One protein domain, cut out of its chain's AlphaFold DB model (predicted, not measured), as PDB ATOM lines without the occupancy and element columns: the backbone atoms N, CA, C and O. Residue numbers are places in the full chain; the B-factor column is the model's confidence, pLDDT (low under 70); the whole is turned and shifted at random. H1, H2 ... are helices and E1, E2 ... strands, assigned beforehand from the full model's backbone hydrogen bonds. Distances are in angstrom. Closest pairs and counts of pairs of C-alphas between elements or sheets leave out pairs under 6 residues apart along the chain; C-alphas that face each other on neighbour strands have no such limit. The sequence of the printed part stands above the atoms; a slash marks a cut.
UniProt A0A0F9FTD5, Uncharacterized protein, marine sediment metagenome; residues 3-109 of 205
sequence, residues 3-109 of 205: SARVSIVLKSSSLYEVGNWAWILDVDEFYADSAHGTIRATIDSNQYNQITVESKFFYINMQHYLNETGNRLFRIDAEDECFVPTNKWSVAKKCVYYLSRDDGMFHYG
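This is residues 3 to 109 of the 205 residues of an uncharacterized protein of marine sediment metagenome (UniProt A0A0F9FTD5). What is the main picture? A strongly twisted sheet of six strands is built round the long hairpin of E3 and E4, with the helix H2 over one face along E3. The short helix H1 lies off one end of the sheet, and the long stretch of residues 76 to 95 loops from E4 to E5. What is it made of, and how large is it? The printed part has 107 residues, with two named helices and six named strands, which follow along the chain as H1, E1, E2, H2, E3, E4, E5 and E6; the class is mixed, helices and strands, and in the branched sheet E3 is antiparallel to E4 and parallel to E5 and E6, while E1 is antiparallel to E4 and E2 to E6. It is compact, with a radius of gyration of the C-alphas of 14.4 A and spans of 42 by 31 by 24 A.

Where do the first elements lie? H1, residues 3 to 11, is not on the sheet. E1, residues 21 to 23, is an edge strand antiparallel to E4, residues 64 to 75, with N 22 and O 74 2.9 A apart. E2, residues 29 to 31, is an edge strand antiparallel to E6, residues 105 to 107, with N 30 and O 106 2.9 A apart. How does the helix stand to the sheet? H2, residues 33 to 45, is on the sheet at a height of 9.6 A, over E3, residues 50 to 58, and runs along the strands, at 6 degrees to E3 on the local plane. Its closest C-alphas to E5, residues 96 to 99, are those of Thr 42 and Tyr 97, 7.6 A apart. What lies beside E3? E4 is on one side, antiparallel at 158 degrees, with N 55 and O 68 2.8 A apart. On the other side are E5, parallel with N 52 and O 97 2.8 A apart, and E6, parallel with N 56 and O 105 2.8 A apart. How do the helix backbones run? O i to N i+4 pairs within hydrogen-bond range number 1 of 5 in H1, where O i to N i+3 pairs number 1 of 6, and 8 of 9 in H2.

Where do the first helix and last strand lie? H1 begins at C-alpha 3 (102.477, 112.146, 114.490), and E6 ends at C-alpha 107 (116.530, 91.327, 109.798). How long are the longer elements? H1 measures 13.2 A from first to last C-alpha, H2 19.6 A, E3 24.2 A and E4 32.6 A. E4 bends by 53 degrees at residue 67.

How far does it reach? The two C-alphas farthest apart, those of Asn 61 and Ala 78, are 43.5 A apart. Is it unbroken, and which link is long? The printed part has no cut, and the link from E4 to E5, 20 residues, is long. Where is confidence low? The mean pLDDT of the printed part is 76.4, with residues 3 to 11, 60 and 78 to 94 under 70.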
ATOM      1  N   SER A   3     101.611 112.068 113.292       37.31
ATOM      2  CA  SER A   3     102.477 112.146 114.490       37.31
ATOM      3  C   SER A   3     101.699 112.152 115.813       37.31
ATOM      4  O   SER A   3     102.208 111.682 116.819       37.31
ATOM      5  N   ALA A   4     100.460 112.652 115.805       39.03
ATOM      6  CA  ALA A   4      99.601 112.684 116.983       39.03
ATOM      7  C   ALA A   4      98.964 111.321 117.310       39.03
ATOM      8  O   ALA A   4      98.679 111.063 118.470       39.03
ATOM      9  N   ARG A   5      98.745 110.435 116.323       43.16
ATOM     10  CA  ARG A   5      98.030 109.161 116.539       43.16
ATOM     11  C   ARG A   5      98.905 108.059 117.114       43.16
ATOM     12  O   ARG A   5      98.394 107.191 117.803       43.16
ATOM     13  N   VAL A   6     100.209 108.100 116.860       48.41
ATOM     14  CA  VAL A   6     101.107 107.023 117.293       48.41
ATOM     15  C   VAL A   6     101.719 107.251 118.681       48.41
ATOM     16  O   VAL A   6     102.075 106.290 119.354       48.41
ATOM     17  N   SER A   7     101.684 108.503 119.155       52.91
ATOM     18  CA  SER A   7     101.926 108.872 120.560       52.91
ATOM     19  C   SER A   7     100.881 108.264 121.498       52.91
ATOM     20  O   SER A   7     101.186 107.949 122.642       52.91
ATOM     21  N   ILE A   8      99.661 108.032 120.997       57.06
ATOM     22  CA  ILE A   8      98.537 107.513 121.786       57.06
ATOM     23  C   ILE A   8      98.748 106.047 122.168       57.06
ATOM     24  O   ILE A   8      98.468 105.695 123.303       57.06
ATOM     25  N   VAL A   9      99.269 105.208 121.264       62.34
ATOM     26  CA  VAL A   9      99.366 103.754 121.496       62.34
ATOM     27  C   VAL A   9     100.312 103.443 122.653       62.34
ATOM     28  O   VAL A   9      99.904 102.798 123.614       62.34
ATOM     29  N   LEU A  10     101.540 103.969 122.619       64.88
ATOM     30  CA  LEU A  10     102.484 103.725 123.708       64.88
ATOM     31  C   LEU A  10     102.028 104.401 125.007       64.88
ATOM     32  O   LEU A  10     102.093 103.770 126.047       64.88
ATOM     33  N   LYS A  11     101.479 105.624 124.965       66.62
ATOM     34  CA  LYS A  11     100.942 106.287 126.171       66.62
ATOM     35  C   LYS A  11      99.700 105.613 126.758       66.62
ATOM     36  O   LYS A  11      99.380 105.857 127.915       66.62
ATOM     37  N   SER A  12      98.974 104.826 125.963       71.06
ATOM     38  CA  SER A  12      97.839 104.025 126.431       71.06
ATOM     39  C   SER A  12      98.260 102.695 127.055       71.06
ATOM     40  O   SER A  12      97.425 102.027 127.658       71.06
ATOM     41  N   SER A  13      99.538 102.325 126.914       75.38
ATOM     42  CA  SER A  13     100.115 101.156 127.565       75.38
ATOM     43  C   SER A  13     100.112 101.331 129.076       75.38
ATOM     44  O   SER A  13     100.499 102.390 129.578       75.38
ATOM     45  N   SER A  14      99.766 100.270 129.806       75.06
ATOM     46  CA  SER A  14      99.919 100.265 131.266       75.06
ATOM     47  C   SER A  14     101.388 100.291 131.707       75.06
ATOM     48  O   SER A  14     101.681 100.637 132.845       75.06
ATOM     49  N   LEU A  15     102.310  99.988 130.785       76.44
ATOM     50  CA  LEU A  15     103.755  99.932 131.009       76.44
ATOM     51  C   LEU A  15     104.470 101.264 130.707       76.44
ATOM     52  O   LEU A  15     105.696 101.359 130.846       76.44
ATOM     53  N   TYR A  16     103.735 102.295 130.272       78.94
ATOM     54  CA  TYR A  16     104.305 103.605 129.968       78.94
ATOM     55  C   TYR A  16     104.600 104.402 131.242       78.94
ATOM     56  O   TYR A  16     103.766 105.160 131.735       78.94
ATOM     57  N   GLU A  17     105.829 104.277 131.740       80.12
ATOM     58  CA  GLU A  17     106.321 105.032 132.893       80.12
ATOM     59  C   GLU A  17     107.683 105.666 132.594       80.12
ATOM     60  O   GLU A  17     108.518 105.106 131.880       80.12
ATOM     61  N   VAL A  18     107.928 106.855 133.151       82.31
ATOM     62  CA  VAL A  18     109.230 107.525 133.025       82.31
ATOM     63  C   VAL A  18     110.310 106.652 133.659       82.31
ATOM     64  O   VAL A  18     110.187 106.221 134.802       82.31
ATOM     65  N   GLY A  19     111.397 106.429 132.924       81.50
ATOM     66  CA  GLY A  19     112.482 105.543 133.326       81.50
ATOM     67  C   GLY A  19     112.386 104.134 132.740       81.50
ATOM     68  O   GLY A  19     113.435 103.495 132.623       81.50
ATOM     69  N   ASN A  20     111.199 103.690 132.303       85.56
ATOM     70  CA  ASN A  20     111.049 102.437 131.563       85.56
ATOM     71  C   ASN A  20     111.668 102.546 130.165       85.56
ATOM     72  O   ASN A  20     112.004 103.628 129.677       85.56
ATOM     73  N   TRP A  21     111.836 101.396 129.516       84.56
ATOM     74  CA  TRP A  21     112.406 101.294 128.178       84.56
ATOM     75  C   TRP A  21     111.366 100.783 127.191       84.56
ATOM     76  O   TRP A  21     110.667  99.812 127.462       84.56
ATOM     77  N   ALA A  22     111.307 101.415 126.022       81.12
ATOM     78  CA  ALA A  22     110.503 100.964 124.900       81.12
ATOM     79  C   ALA A  22     111.411 100.321 123.847       81.12
ATOM     80  O   ALA A  22     112.388 100.932 123.403       81.12
ATOM     81  N   TRP A  23     111.070  99.099 123.437       83.31
ATOM     82  CA  TRP A  23     111.755  98.360 122.380       83.31
ATOM     83  C   TRP A  23     110.838  98.234 121.165       83.31
ATOM     84  O   TRP A  23     109.751  97.666 121.248       83.31
ATOM     85  N   ILE A  24     111.277  98.777 120.030       78.12
ATOM     86  CA  ILE A  24     110.587  98.638 118.747       78.12
ATOM     87  C   ILE A  24     111.103  97.381 118.042       78.12
ATOM     88  O   ILE A  24     112.296  97.287 117.744       78.12
ATOM     89  N   LEU A  25     110.191  96.447 117.772       76.75
ATOM     90  CA  LEU A  25     110.456  95.172 117.109       76.75
ATOM     91  C   LEU A  25     109.606  95.056 115.844       76.75
ATOM     92  O   LEU A  25     108.376  95.129 115.924       76.75
ATOM     93  N   ASP A  26     110.250  94.825 114.702       76.25
ATOM     94  CA  ASP A  26     109.540  94.401 113.497       76.25
ATOM     95  C   ASP A  26     109.373  92.870 113.483       76.25
ATOM     96  O   ASP A  26     110.188  92.117 114.013       76.25
ATOM     97  N   VAL A  27     108.297  92.376 112.863       74.19
ATOM     98  CA  VAL A  27     107.966  90.931 112.835       74.19
ATOM     99  C   VAL A  27     109.006  90.073 112.102       74.19
ATOM    100  O   VAL A  27     108.986  88.848 112.197       74.19
ATOM    101  N   ASP A  28     109.876  90.711 111.323       78.19
ATOM    102  CA  ASP A  28     110.969  90.106 110.572       78.19
ATOM    103  C   ASP A  28     112.341  90.312 111.247       78.19
ATOM    104  O   ASP A  28     113.371  90.018 110.635       78.19
ATOM    105  N   GLU A  29     112.364  90.759 112.509       86.19
ATOM    106  CA  GLU A  29     113.570  91.006 113.305       86.19
ATOM    107  C   GLU A  29     113.777  89.974 114.417       86.19
ATOM    108  O   GLU A  29     112.863  89.586 115.145       86.19
ATOM    109  N   PHE A  30     115.024  89.534 114.556       86.81
ATOM    110  CA  PHE A  30     115.415  88.456 115.457       86.81
ATOM    111  C   PHE A  30     116.730  88.785 116.143       86.81
ATOM    112  O   PHE A  30     117.609  89.405 115.552       86.81
ATOM    113  N   TYR A  31     116.888  88.335 117.379       87.00
ATOM    114  CA  TYR A  31     118.050  88.640 118.207       87.00
ATOM    115  C   TYR A  31     118.654  87.338 118.729       87.00
ATOM    116  O   TYR A  31     117.948  86.344 118.912       87.00
ATOM    117  N   ALA A  32     119.972  87.320 118.924       83.69
ATOM    118  CA  ALA A  32     120.636  86.198 119.577       83.69
ATOM    119  C   ALA A  32     120.218  86.114 121.055       83.69
ATOM    120  O   ALA A  32     119.977  87.141 121.686       83.69
ATOM    121  N   ASP A  33     120.204  84.909 121.632       79.62
ATOM    122  CA  ASP A  33     119.848  84.714 123.049       79.62
ATOM    123  C   ASP A  33     120.755  85.550 123.986       79.62
ATOM    124  O   ASP A  33     120.305  86.050 125.016       79.62
ATOM    125  N   SER A  34     122.023  85.757 123.608       84.56
ATOM    126  CA  SER A  34     122.987  86.589 124.345       84.56
ATOM    127  C   SER A  34     122.642  88.079 124.336       84.56
ATOM    128  O   SER A  34     122.874  88.760 125.338       84.56
ATOM    129  N   ALA A  35     122.016  88.573 123.263       88.06
ATOM    130  CA  ALA A  35     121.676  89.982 123.105       88.06
ATOM    131  C   ALA A  35     120.785  90.483 124.244       88.06
ATOM    132  O   ALA A  35     120.914  91.622 124.683       88.06
ATOM    133  N   HIS A  36     119.914  89.620 124.769       84.12
ATOM    134  CA  HIS A  36     118.994  89.973 125.848       84.12
ATOM    135  C   HIS A  36     119.730  90.248 127.157       84.12
ATOM    136  O   HIS A  36     119.436  91.237 127.829       84.12
ATOM    137  N   GLY A  37     120.715  89.411 127.495       86.38
ATOM    138  CA  GLY A  37     121.563  89.622 128.668       86.38
ATOM    139  C   GLY A  37     122.335  90.936 128.566       86.38
ATOM    140  O   GLY A  37     122.342  91.722 129.514       86.38
ATOM    141  N   THR A  38     122.902  91.216 127.389       89.44
ATOM    142  CA  THR A  38     123.624  92.466 127.120       89.44
ATOM    143  C   THR A  38     122.703  93.683 127.213       89.44
ATOM    144  O   THR A  38     123.025  94.643 127.909       89.44
ATOM    145  N   ILE A  39     121.524  93.640 126.583       89.44
ATOM    146  CA  ILE A  39     120.525  94.719 126.653       89.44
ATOM    147  C   ILE A  39     120.110  94.976 128.101       89.44
ATOM    148  O   ILE A  39     120.088  96.129 128.532       89.44
ATOM    149  N   ARG A  40     119.821  93.919 128.868       88.75
ATOM    150  CA  ARG A  40     119.411  94.052 130.268       88.75
ATOM    151  C   ARG A  40     120.508  94.690 131.116       88.75
ATOM    152  O   ARG A  40     120.227  95.648 131.829       88.75
ATOM    153  N   ALA A  41     121.750  94.227 130.983       89.56
ATOM    154  CA  ALA A  41     122.889  94.809 131.690       89.56
ATOM    155  C   ALA A  41     123.089  96.294 131.338       89.56
ATOM    156  O   ALA A  41     123.347  97.118 132.218       89.56
ATOM    157  N   THR A  42     122.914  96.659 130.064       89.75
ATOM    158  CA  THR A  42     122.978  98.054 129.611       89.75
ATOM    159  C   THR A  42     121.866  98.903 130.227       89.75
ATOM    160  O   THR A  42     122.146 100.006 130.699       89.75
ATOM    161  N   ILE A  43     120.631  98.394 130.280       89.19
ATOM    162  CA  ILE A  43     119.496  99.061 130.938       89.19
ATOM    163  C   ILE A  43     119.787  99.273 132.430       89.19
ATOM    164  O   ILE A  43     119.670 100.396 132.923       89.19
ATOM    165  N   ASP A  44     120.232  98.225 133.125       89.00
ATOM    166  CA  ASP A  44     120.490  98.253 134.569       89.00
ATOM    167  C   ASP A  44     121.673  99.168 134.939       89.00
ATOM    168  O   ASP A  44     121.697  99.742 136.027       89.00
ATOM    169  N   SER A  45     122.626  99.382 134.021       88.44
ATOM    170  CA  SER A  45     123.720 100.347 134.223       88.44
ATOM    171  C   SER A  45     123.225 101.787 134.396       88.44
ATOM    172  O   SER A  45     123.919 102.606 134.999       88.44
ATOM    173  N   ASN A  46     122.037 102.104 133.864       83.12
ATOM    174  CA  ASN A  46     121.401 103.420 133.929       83.12
ATOM    175  C   ASN A  46     122.237 104.572 133.314       83.12
ATOM    176  O   ASN A  46     121.948 105.744 133.553       83.12
ATOM    177  N   GLN A  47     123.270 104.253 132.523       86.94
ATOM    178  CA  GLN A  47     124.185 105.229 131.906       86.94
ATOM    179  C   GLN A  47     123.697 105.740 130.545       86.94
ATOM    180  O   GLN A  47     124.113 106.805 130.086       86.94
ATOM    181  N   TYR A  48     122.823 104.973 129.896       87.44
ATOM    182  CA  TYR A  48     122.375 105.209 128.529       87.44
ATOM    183  C   TYR A  48     120.883 105.533 128.491       87.44
ATOM    184  O   TYR A  48     120.124 105.175 129.391       87.44
ATOM    185  N   ASN A  49     120.457 106.214 127.431       85.75
ATOM    186  CA  ASN A  49     119.045 106.485 127.149       85.75
ATOM    187  C   ASN A  49     118.612 106.016 125.754       85.75
ATOM    188  O   ASN A  49     117.452 106.174 125.378       85.75
ATOM    189  N   GLN A  50     119.528 105.406 125.005       87.00
ATOM    190  CA  GLN A  50     119.248 104.772 123.729       87.00
ATOM    191  C   GLN A  50     120.186 103.583 123.521       87.00
ATOM    192  O   GLN A  50     121.375 103.662 123.840       87.00
ATOM    193  N   ILE A  51     119.658 102.510 122.934       88.19
ATOM    194  CA  ILE A  51     120.454 101.411 122.392       88.19
ATOM    195  C   ILE A  51     120.253 101.374 120.881       88.19
ATOM    196  O   ILE A  51     119.142 101.201 120.359       88.19
ATOM    197  N   THR A  52     121.367 101.543 120.187       88.44
ATOM    198  CA  THR A  52     121.483 101.389 118.747       88.44
ATOM    199  C   THR A  52     122.043 100.004 118.459       88.44
ATOM    200  O   THR A  52     122.998  99.559 119.095       88.44
ATOM    201  N   VAL A  53     121.430  99.310 117.509       88.62
ATOM    202  CA  VAL A  53     121.754  97.926 117.180       88.62
ATOM    203  C   VAL A  53     122.293  97.869 115.762       88.62
ATOM    204  O   VAL A  53     121.674  98.394 114.831       88.62
ATOM    205  N   GLU A  54     123.445  97.224 115.594       89.06
ATOM    206  CA  GLU A  54     123.885  96.794 114.273       89.06
ATOM    207  C   GLU A  54     123.059  95.586 113.827       89.06
ATOM    208  O   GLU A  54     122.906  94.604 114.561       89.06
ATOM    209  N   SER A  55     122.515  95.664 112.618       89.56
ATOM    210  CA  SER A  55     121.697  94.622 112.025       89.56
ATOM    211  C   SER A  55     122.365  93.993 110.812       89.56
ATOM    212  O   SER A  55     122.948  94.659 109.956       89.56
ATOM    213  N   LYS A  56     122.232  92.671 110.723       92.12
ATOM    214  CA  LYS A  56     122.472  91.898 109.511       92.12
ATOM    215  C   LYS A  56     121.153  91.837 108.749       92.12
ATOM    216  O   LYS A  56     120.258  91.072 109.107       92.12
ATOM    217  N   PHE A  57     121.018  92.673 107.728       90.81
ATOM    218  CA  PHE A  57     119.868  92.682 106.834       90.81
ATOM    219  C   PHE A  57     120.029  91.594 105.779       90.81
ATOM    220  O   PHE A  57     120.746  91.767 104.789       90.81
ATOM    221  N   PHE A  58     119.407  90.445 106.030       88.06
ATOM    222  CA  PHE A  58     119.539  89.272 105.187       88.06
ATOM    223  C   PHE A  58     118.816  89.453 103.865       88.06
ATOM    224  O   PHE A  58     117.660  89.872 103.786       88.06
ATOM    225  N   TYR A  59     119.535  89.069 102.824       79.62
ATOM    226  CA  TYR A  59     119.047  88.973 101.470       79.62
ATOM    227  C   TYR A  59     118.436  87.583 101.217       79.62
ATOM    228  O   TYR A  59     118.580  86.676 102.037       79.62
ATOM    229  N   ILE A  60     117.779  87.428 100.065       69.81
ATOM    230  CA  ILE A  60     116.872  86.342  99.621       69.81
ATOM    231  C   ILE A  60     117.193  84.909 100.108       69.81
ATOM    232  O   ILE A  60     116.276  84.106 100.260       69.81
ATOM    233  N   ASN A  61     118.456  84.552 100.363       73.81
ATOM    234  CA  ASN A  61     118.858  83.195 100.744       73.81
ATOM    235  C   ASN A  61     119.342  83.014 102.195       73.81
ATOM    236  O   ASN A  61     119.895  81.960 102.494       73.81
ATOM    237  N   MET A  62     119.197  84.016 103.071       85.12
ATOM    238  CA  MET A  62     119.699  84.005 104.461       85.12
ATOM    239  C   MET A  62     121.218  83.772 104.617       85.12
ATOM    240  O   MET A  62     121.721  83.739 105.729       85.12
ATOM    241  N   GLN A  63     121.982  83.655 103.534       87.44
ATOM    242  CA  GLN A  63     123.436  83.443 103.575       87.44
ATOM    243  C   GLN A  63     124.211  84.709 103.233       87.44
ATOM    244  O   GLN A  63     125.429  84.748 103.373       87.44
ATOM    245  N   HIS A  64     123.515  85.730 102.740       89.38
ATOM    246  CA  HIS A  64     124.110  86.992 102.349       89.38
ATOM    247  C   HIS A  64     123.355  88.135 103.002       89.38
ATOM    248  O   HIS A  64     122.134  88.060 103.149       89.38
ATOM    249  N   TYR A  65     124.063  89.185 103.398       92.06
ATOM    250  CA  TYR A  65     123.450  90.303 104.101       92.06
ATOM    251  C   TYR A  65     124.141  91.635 103.809       92.06
ATOM    252  O   TYR A  65     125.270  91.688 103.316       92.06
ATOM    253  N   LEU A  66     123.442  92.720 104.131       91.81
ATOM    254  CA  LEU A  66     124.004  94.063 104.269       91.81
ATOM    255  C   LEU A  66     124.036  94.439 105.747       91.81
ATOM    256  O   LEU A  66     123.179  94.001 106.513       91.81
ATOM    257  N   ASN A  67     124.998  95.266 106.146       91.06
ATOM    258  CA  ASN A  67     124.962  95.858 107.478       91.06
ATOM    259  C   ASN A  67     123.998  97.043 107.480       91.06
ATOM    260  O   ASN A  67     124.020  97.865 106.569       91.06
ATOM    261  N   GLU A  68     123.206  97.180 108.526       87.50
ATOM    262  CA  GLU A  68     122.462  98.397 108.829       87.50
ATOM    263  C   GLU A  68     122.667  98.736 110.309       87.50
ATOM    264  O   GLU A  68     123.131  97.926 111.111       87.50
ATOM    265  N   THR A  69     122.399  99.981 110.673       85.31
ATOM    266  CA  THR A  69     122.397 100.412 112.063       85.31
ATOM    267  C   THR A  69     121.070 101.092 112.343       85.31
ATOM    268  O   THR A  69     120.699 102.043 111.655       85.31
ATOM    269  N   GLY A  70     120.350 100.591 113.343       80.94
ATOM    270  CA  GLY A  70     119.019 101.072 113.699       80.94
ATOM    271  C   GLY A  70     118.916 101.416 115.177       80.94
ATOM    272  O   GLY A  70     119.453 100.717 116.033       80.94
ATOM    273  N   ASN A  71     118.191 102.485 115.492       83.69
ATOM    274  CA  ASN A  71     117.836 102.808 116.871       83.69
ATOM    275  C   ASN A  71     116.613 101.966 117.249       83.69
ATOM    276  O   ASN A  71     115.568 102.104 116.612       83.69
ATOM    277  N   ARG A  72     116.753 101.073 118.236       83.19
ATOM    278  CA  ARG A  72     115.726 100.061 118.547       83.19
ATOM    279  C   ARG A  72     115.150 100.193 119.943       83.19
ATOM    280  O   ARG A  72     113.950  99.980 120.107       83.19
ATOM    281  N   LEU A  73     115.978 100.559 120.920       86.75
ATOM    282  CA  LEU A  73     115.536 100.744 122.296       86.75
ATOM    283  C   LEU A  73     115.801 102.162 122.762       86.75
ATOM    284  O   LEU A  73     116.857 102.738 122.489       86.75
ATOM    285  N   PHE A  74     114.847 102.697 123.506       84.75
ATOM    286  CA  PHE A  74     114.885 104.063 123.991       84.75
ATOM    287  C   PHE A  74     114.318 104.106 125.399       84.75
ATOM    288  O   PHE A  74     113.299 103.475 125.694       84.75
ATOM    289  N   ARG A  75     114.969 104.883 126.256       84.69
ATOM    290  CA  ARG A  75     114.445 105.187 127.576       84.69
ATOM    291  C   ARG A  75     113.335 106.228 127.458       84.69
ATOM    292  O   ARG A  75     113.497 107.219 126.747       84.69
ATOM    293  N   ILE A  76     112.232 105.984 128.156       80.88
ATOM    294  CA  ILE A  76     111.103 106.903 128.268       80.88
ATOM    295  C   ILE A  76     111.505 108.022 129.228       80.88
ATOM    296  O   ILE A  76     111.709 107.779 130.421       80.88
ATOM    297  N   ASP A  77     111.604 109.243 128.711       75.06
ATOM    298  CA  ASP A  77     111.880 110.436 129.509       75.06
ATOM    299  C   ASP A  77     110.597 111.261 129.719       75.06
ATOM    300  O   ASP A  77     109.645 111.185 128.942       75.06
ATOM    301  N   ALA A  78     110.567 112.100 130.759       64.81
ATOM    302  CA  ALA A  78     109.406 112.944 131.076       64.81
ATOM    303  C   ALA A  78     109.060 113.967 129.971       64.81
ATOM    304  O   ALA A  78     107.917 114.399 129.866       64.81
ATOM    305  N   GLU A  79     110.045 114.337 129.147       62.34
ATOM    306  CA  GLU A  79     109.903 115.269 128.020       62.34
ATOM    307  C   GLU A  79     109.417 114.586 126.726       62.34
ATOM    308  O   GLU A  79     109.150 115.269 125.736       62.34
ATOM    309  N   ASP A  80     109.295 113.251 126.699       61.94
ATOM    310  CA  ASP A  80     108.826 112.513 125.523       61.94
ATOM    311  C   ASP A  80     107.296 112.681 125.371       61.94
ATOM    312  O   ASP A  80     106.480 111.798 125.635       61.94
ATOM    313  N   GLU A  81     106.874 113.864 124.920       51.28
ATOM    314  CA  GLU A  81     105.461 114.189 124.718       51.28
ATOM    315  C   GLU A  81     104.845 113.448 123.518       51.28
ATOM    316  O   GLU A  81     103.617 113.378 123.408       51.28
ATOM    317  N   CYS A  82     105.651 112.865 122.624       51.81
ATOM    318  CA  CYS A  82     105.178 112.100 121.470       51.81
ATOM    319  C   CYS A  82     106.115 110.947 121.091       51.81
ATOM    320  O   CYS A  82     107.087 111.148 120.366       51.81
ATOM    321  N   PHE A  83     105.769 109.719 121.486       49.84
ATOM    322  CA  PHE A  83     106.352 108.524 120.877       49.84
ATOM    323  C   PHE A  83     105.800 108.349 119.459       49.84
ATOM    324  O   PHE A  83     104.592 108.364 119.240       49.84
ATOM    325  N   VAL A  84     106.671 108.189 118.467       49.09
ATOM    326  CA  VAL A  84     106.254 107.845 117.104       49.09
ATOM    327  C   VAL A  84     107.046 106.600 116.693       49.09
ATOM    328  O   VAL A  84     108.202 106.757 116.302       49.09
ATOM    329  N   PRO A  85     106.457 105.382 116.732       44.91
ATOM    330  CA  PRO A  85     107.011 104.146 116.190       44.91
ATOM    331  C   PRO A  85     106.966 104.220 114.663       44.91
ATOM    332  O   PRO A  85     106.177 103.609 113.950       44.91
ATOM    333  N   THR A  86     107.809 105.095 114.162       43.47
ATOM    334  CA  THR A  86     108.367 105.040 112.828       43.47
ATOM    335  C   THR A  86     109.875 105.086 113.047       43.47
ATOM    336  O   THR A  86     110.327 105.489 114.122       43.47
ATOM    337  N   ASN A  87     110.681 104.804 112.029       42.47
ATOM    338  CA  ASN A  87     112.146 104.968 112.059       42.47
ATOM    339  C   ASN A  87     112.600 106.432 112.332       42.47
ATOM    340  O   ASN A  87     113.744 106.798 112.078       42.47
ATOM    341  N   LYS A  88     111.680 107.300 112.768       43.84
ATOM    342  CA  LYS A  88     111.826 108.698 113.148       43.84
ATOM    343  C   LYS A  88     111.544 108.941 114.634       43.84
ATOM    344  O   LYS A  88     111.269 110.086 114.991       43.84
ATOM    345  N   TRP A  89     111.650 107.941 115.517       49.56
ATOM    346  CA  TRP A  89     112.000 108.268 116.904       49.56
ATOM    347  C   TRP A  89     113.477 108.681 116.917       49.56
ATOM    348  O   TRP A  89     114.390 107.908 117.184       49.56
ATOM    349  N   SER A  90     113.711 109.903 116.446       49.19
ATOM    350  CA  SER A  90     115.028 110.509 116.279       49.19
ATOM    351  C   SER A  90     115.141 111.715 117.203       49.19
ATOM    352  O   SER A  90     115.531 112.802 116.773       49.19
ATOM    353  N   VAL A  91     114.736 111.554 118.464       53.91
ATOM    354  CA  VAL A  91     115.148 112.527 119.474       53.91
ATOM    355  C   VAL A  91     116.654 112.348 119.600       53.91
ATOM    356  O   VAL A  91     117.124 111.220 119.731       53.91
ATOM    357  N   ALA A  92     117.426 113.425 119.479       52.38
ATOM    358  CA  ALA A  92     118.865 113.365 119.691       52.38
ATOM    359  C   ALA A  92     119.124 113.024 121.169       52.38
ATOM    360  O   ALA A  92     119.199 113.909 122.022       52.38
ATOM    361  N   LYS A  93     119.179 111.729 121.490       63.00
ATOM    362  CA  LYS A  93     119.450 111.237 122.838       63.00
ATOM    363  C   LYS A  93     120.962 111.322 123.088       63.00
ATOM    364  O   LYS A  93     121.777 111.009 122.223       63.00
ATOM    365  N   LYS A  94     121.331 111.829 124.267       62.31
ATOM    366  CA  LYS A  94     122.712 112.223 124.601       62.31
ATOM    367  C   LYS A  94     123.661 111.041 124.861       62.31
ATOM    368  O   LYS A  94     124.863 111.216 124.693       62.31
ATOM    369  N   CYS A  95     123.144 109.870 125.250       78.81
ATOM    370  CA  CYS A  95     123.947 108.720 125.678       78.81
ATOM    371  C   CYS A  95     123.496 107.437 124.966       78.81
ATOM    372  O   CYS A  95     122.535 106.782 125.378       78.81
ATOM    373  N   VAL A  96     124.216 107.064 123.907       83.56
ATOM    374  CA  VAL A  96     123.888 105.916 123.053       83.56
ATOM    375  C   VAL A  96     124.833 104.751 123.338       83.56
ATOM    376  O   VAL A  96     126.051 104.920 123.291       83.56
ATOM    377  N   TYR A  97     124.275 103.569 123.594       87.56
ATOM    378  CA  TYR A  97     125.019 102.310 123.594       87.56
ATOM    379  C   TYR A  97     124.891 101.622 122.232       87.56
ATOM    380  O   TYR A  97     123.792 101.533 121.684       87.56
ATOM    381  N   TYR A  98     126.005 101.117 121.700       88.25
ATOM    382  CA  TYR A  98     126.032 100.348 120.457       88.25
ATOM    383  C   TYR A  98     126.126  98.865 120.792       88.25
ATOM    384  O   TYR A  98     127.147  98.403 121.303       88.25
ATOM    385  N   LEU A  99     125.056  98.125 120.507       85.38
ATOM    386  CA  LEU A  99     125.054  96.680 120.668       85.38
ATOM    387  C   LEU A  99     126.016  96.061 119.651       85.38
ATOM    388  O   LEU A  99     125.982  96.401 118.466       85.38
ATOM    389  N   SER A 100     126.892  95.182 120.139       79.44
ATOM    390  CA  SER A 100     127.942  94.568 119.329       79.44
ATOM    391  C   SER A 100     127.364  93.764 118.158       79.44
ATOM    392  O   SER A 100     126.218  93.322 118.193       79.44
ATOM    393  N   ARG A 101     128.177  93.518 117.124       74.12
ATOM    394  CA  ARG A 101     127.778  92.702 115.961       74.12
ATOM    395  C   ARG A 101     127.386  91.274 116.311       74.12
ATOM    396  O   ARG A 101     126.567  90.691 115.596       74.12
ATOM    397  N   ASP A 102     127.993  90.716 117.350       78.25
ATOM    398  CA  ASP A 102     127.754  89.339 117.781       78.25
ATOM    399  C   ASP A 102     126.403  89.222 118.495       78.25
ATOM    400  O   ASP A 102     125.680  88.250 118.286       78.25
ATOM    401  N   ASP A 103     126.010  90.278 119.209       81.94
ATOM    402  CA  ASP A 103     124.684  90.445 119.814       81.94
ATOM    403  C   ASP A 103     123.696  91.197 118.900       81.94
ATOM    404  O   ASP A 103     122.606  91.585 119.319       81.94
ATOM    405  N   GLY A 104     124.078  91.433 117.645       83.31
ATOM    406  CA  GLY A 104     123.317  92.241 116.702       83.31
ATOM    407  C   GLY A 104     121.999  91.598 116.262       83.31
ATOM    408  O   GLY A 104     121.742  90.406 116.446       83.31
ATOM    409  N   MET A 105     121.168  92.405 115.611       89.62
ATOM    410  CA  MET A 105     119.865  91.984 115.099       89.62
ATOM    411  C   MET A 105     119.997  91.288 113.739       89.62
ATOM    412  O   MET A 105     120.802  91.669 112.893       89.62
ATOM    413  N   PHE A 106     119.164  90.293 113.488       90.44
ATOM    414  CA  PHE A 106     118.984  89.638 112.200       90.44
ATOM    415  C   PHE A 106     117.666  90.137 111.620       90.44
ATOM    416  O   PHE A 106     116.615  89.920 112.217       90.44
ATOM    417  N   HIS A 107     117.718  90.809 110.472       89.25
ATOM    418  CA  HIS A 107     116.530  91.327 109.798       89.25
ATOM    419  C   HIS A 107     116.287  90.543 108.516       89.25
ATOM    420  O   HIS A 107     117.068  90.631 107.571       89.25
ATOM    421  N   TYR A 108     115.204  89.775 108.478       85.12
ATOM    422  CA  TYR A 108     114.860  88.902 107.357       85.12
ATOM    423  C   TYR A 108     113.787  89.481 106.449       85.12
ATOM    424  O   TYR A 108     112.994  88.740 105.863       85.12
ATOM    425  N   GLY A 109     113.756  90.805 106.311       75.56
ATOM    426  CA  GLY A 109     112.773  91.438 105.457       75.56
ATOM    427  C   GLY A 109     112.758  90.795 104.070       75.56
ATOM    428  O   GLY A 109     111.691  90.411 103.586       75.56
TER     429      GLY A 109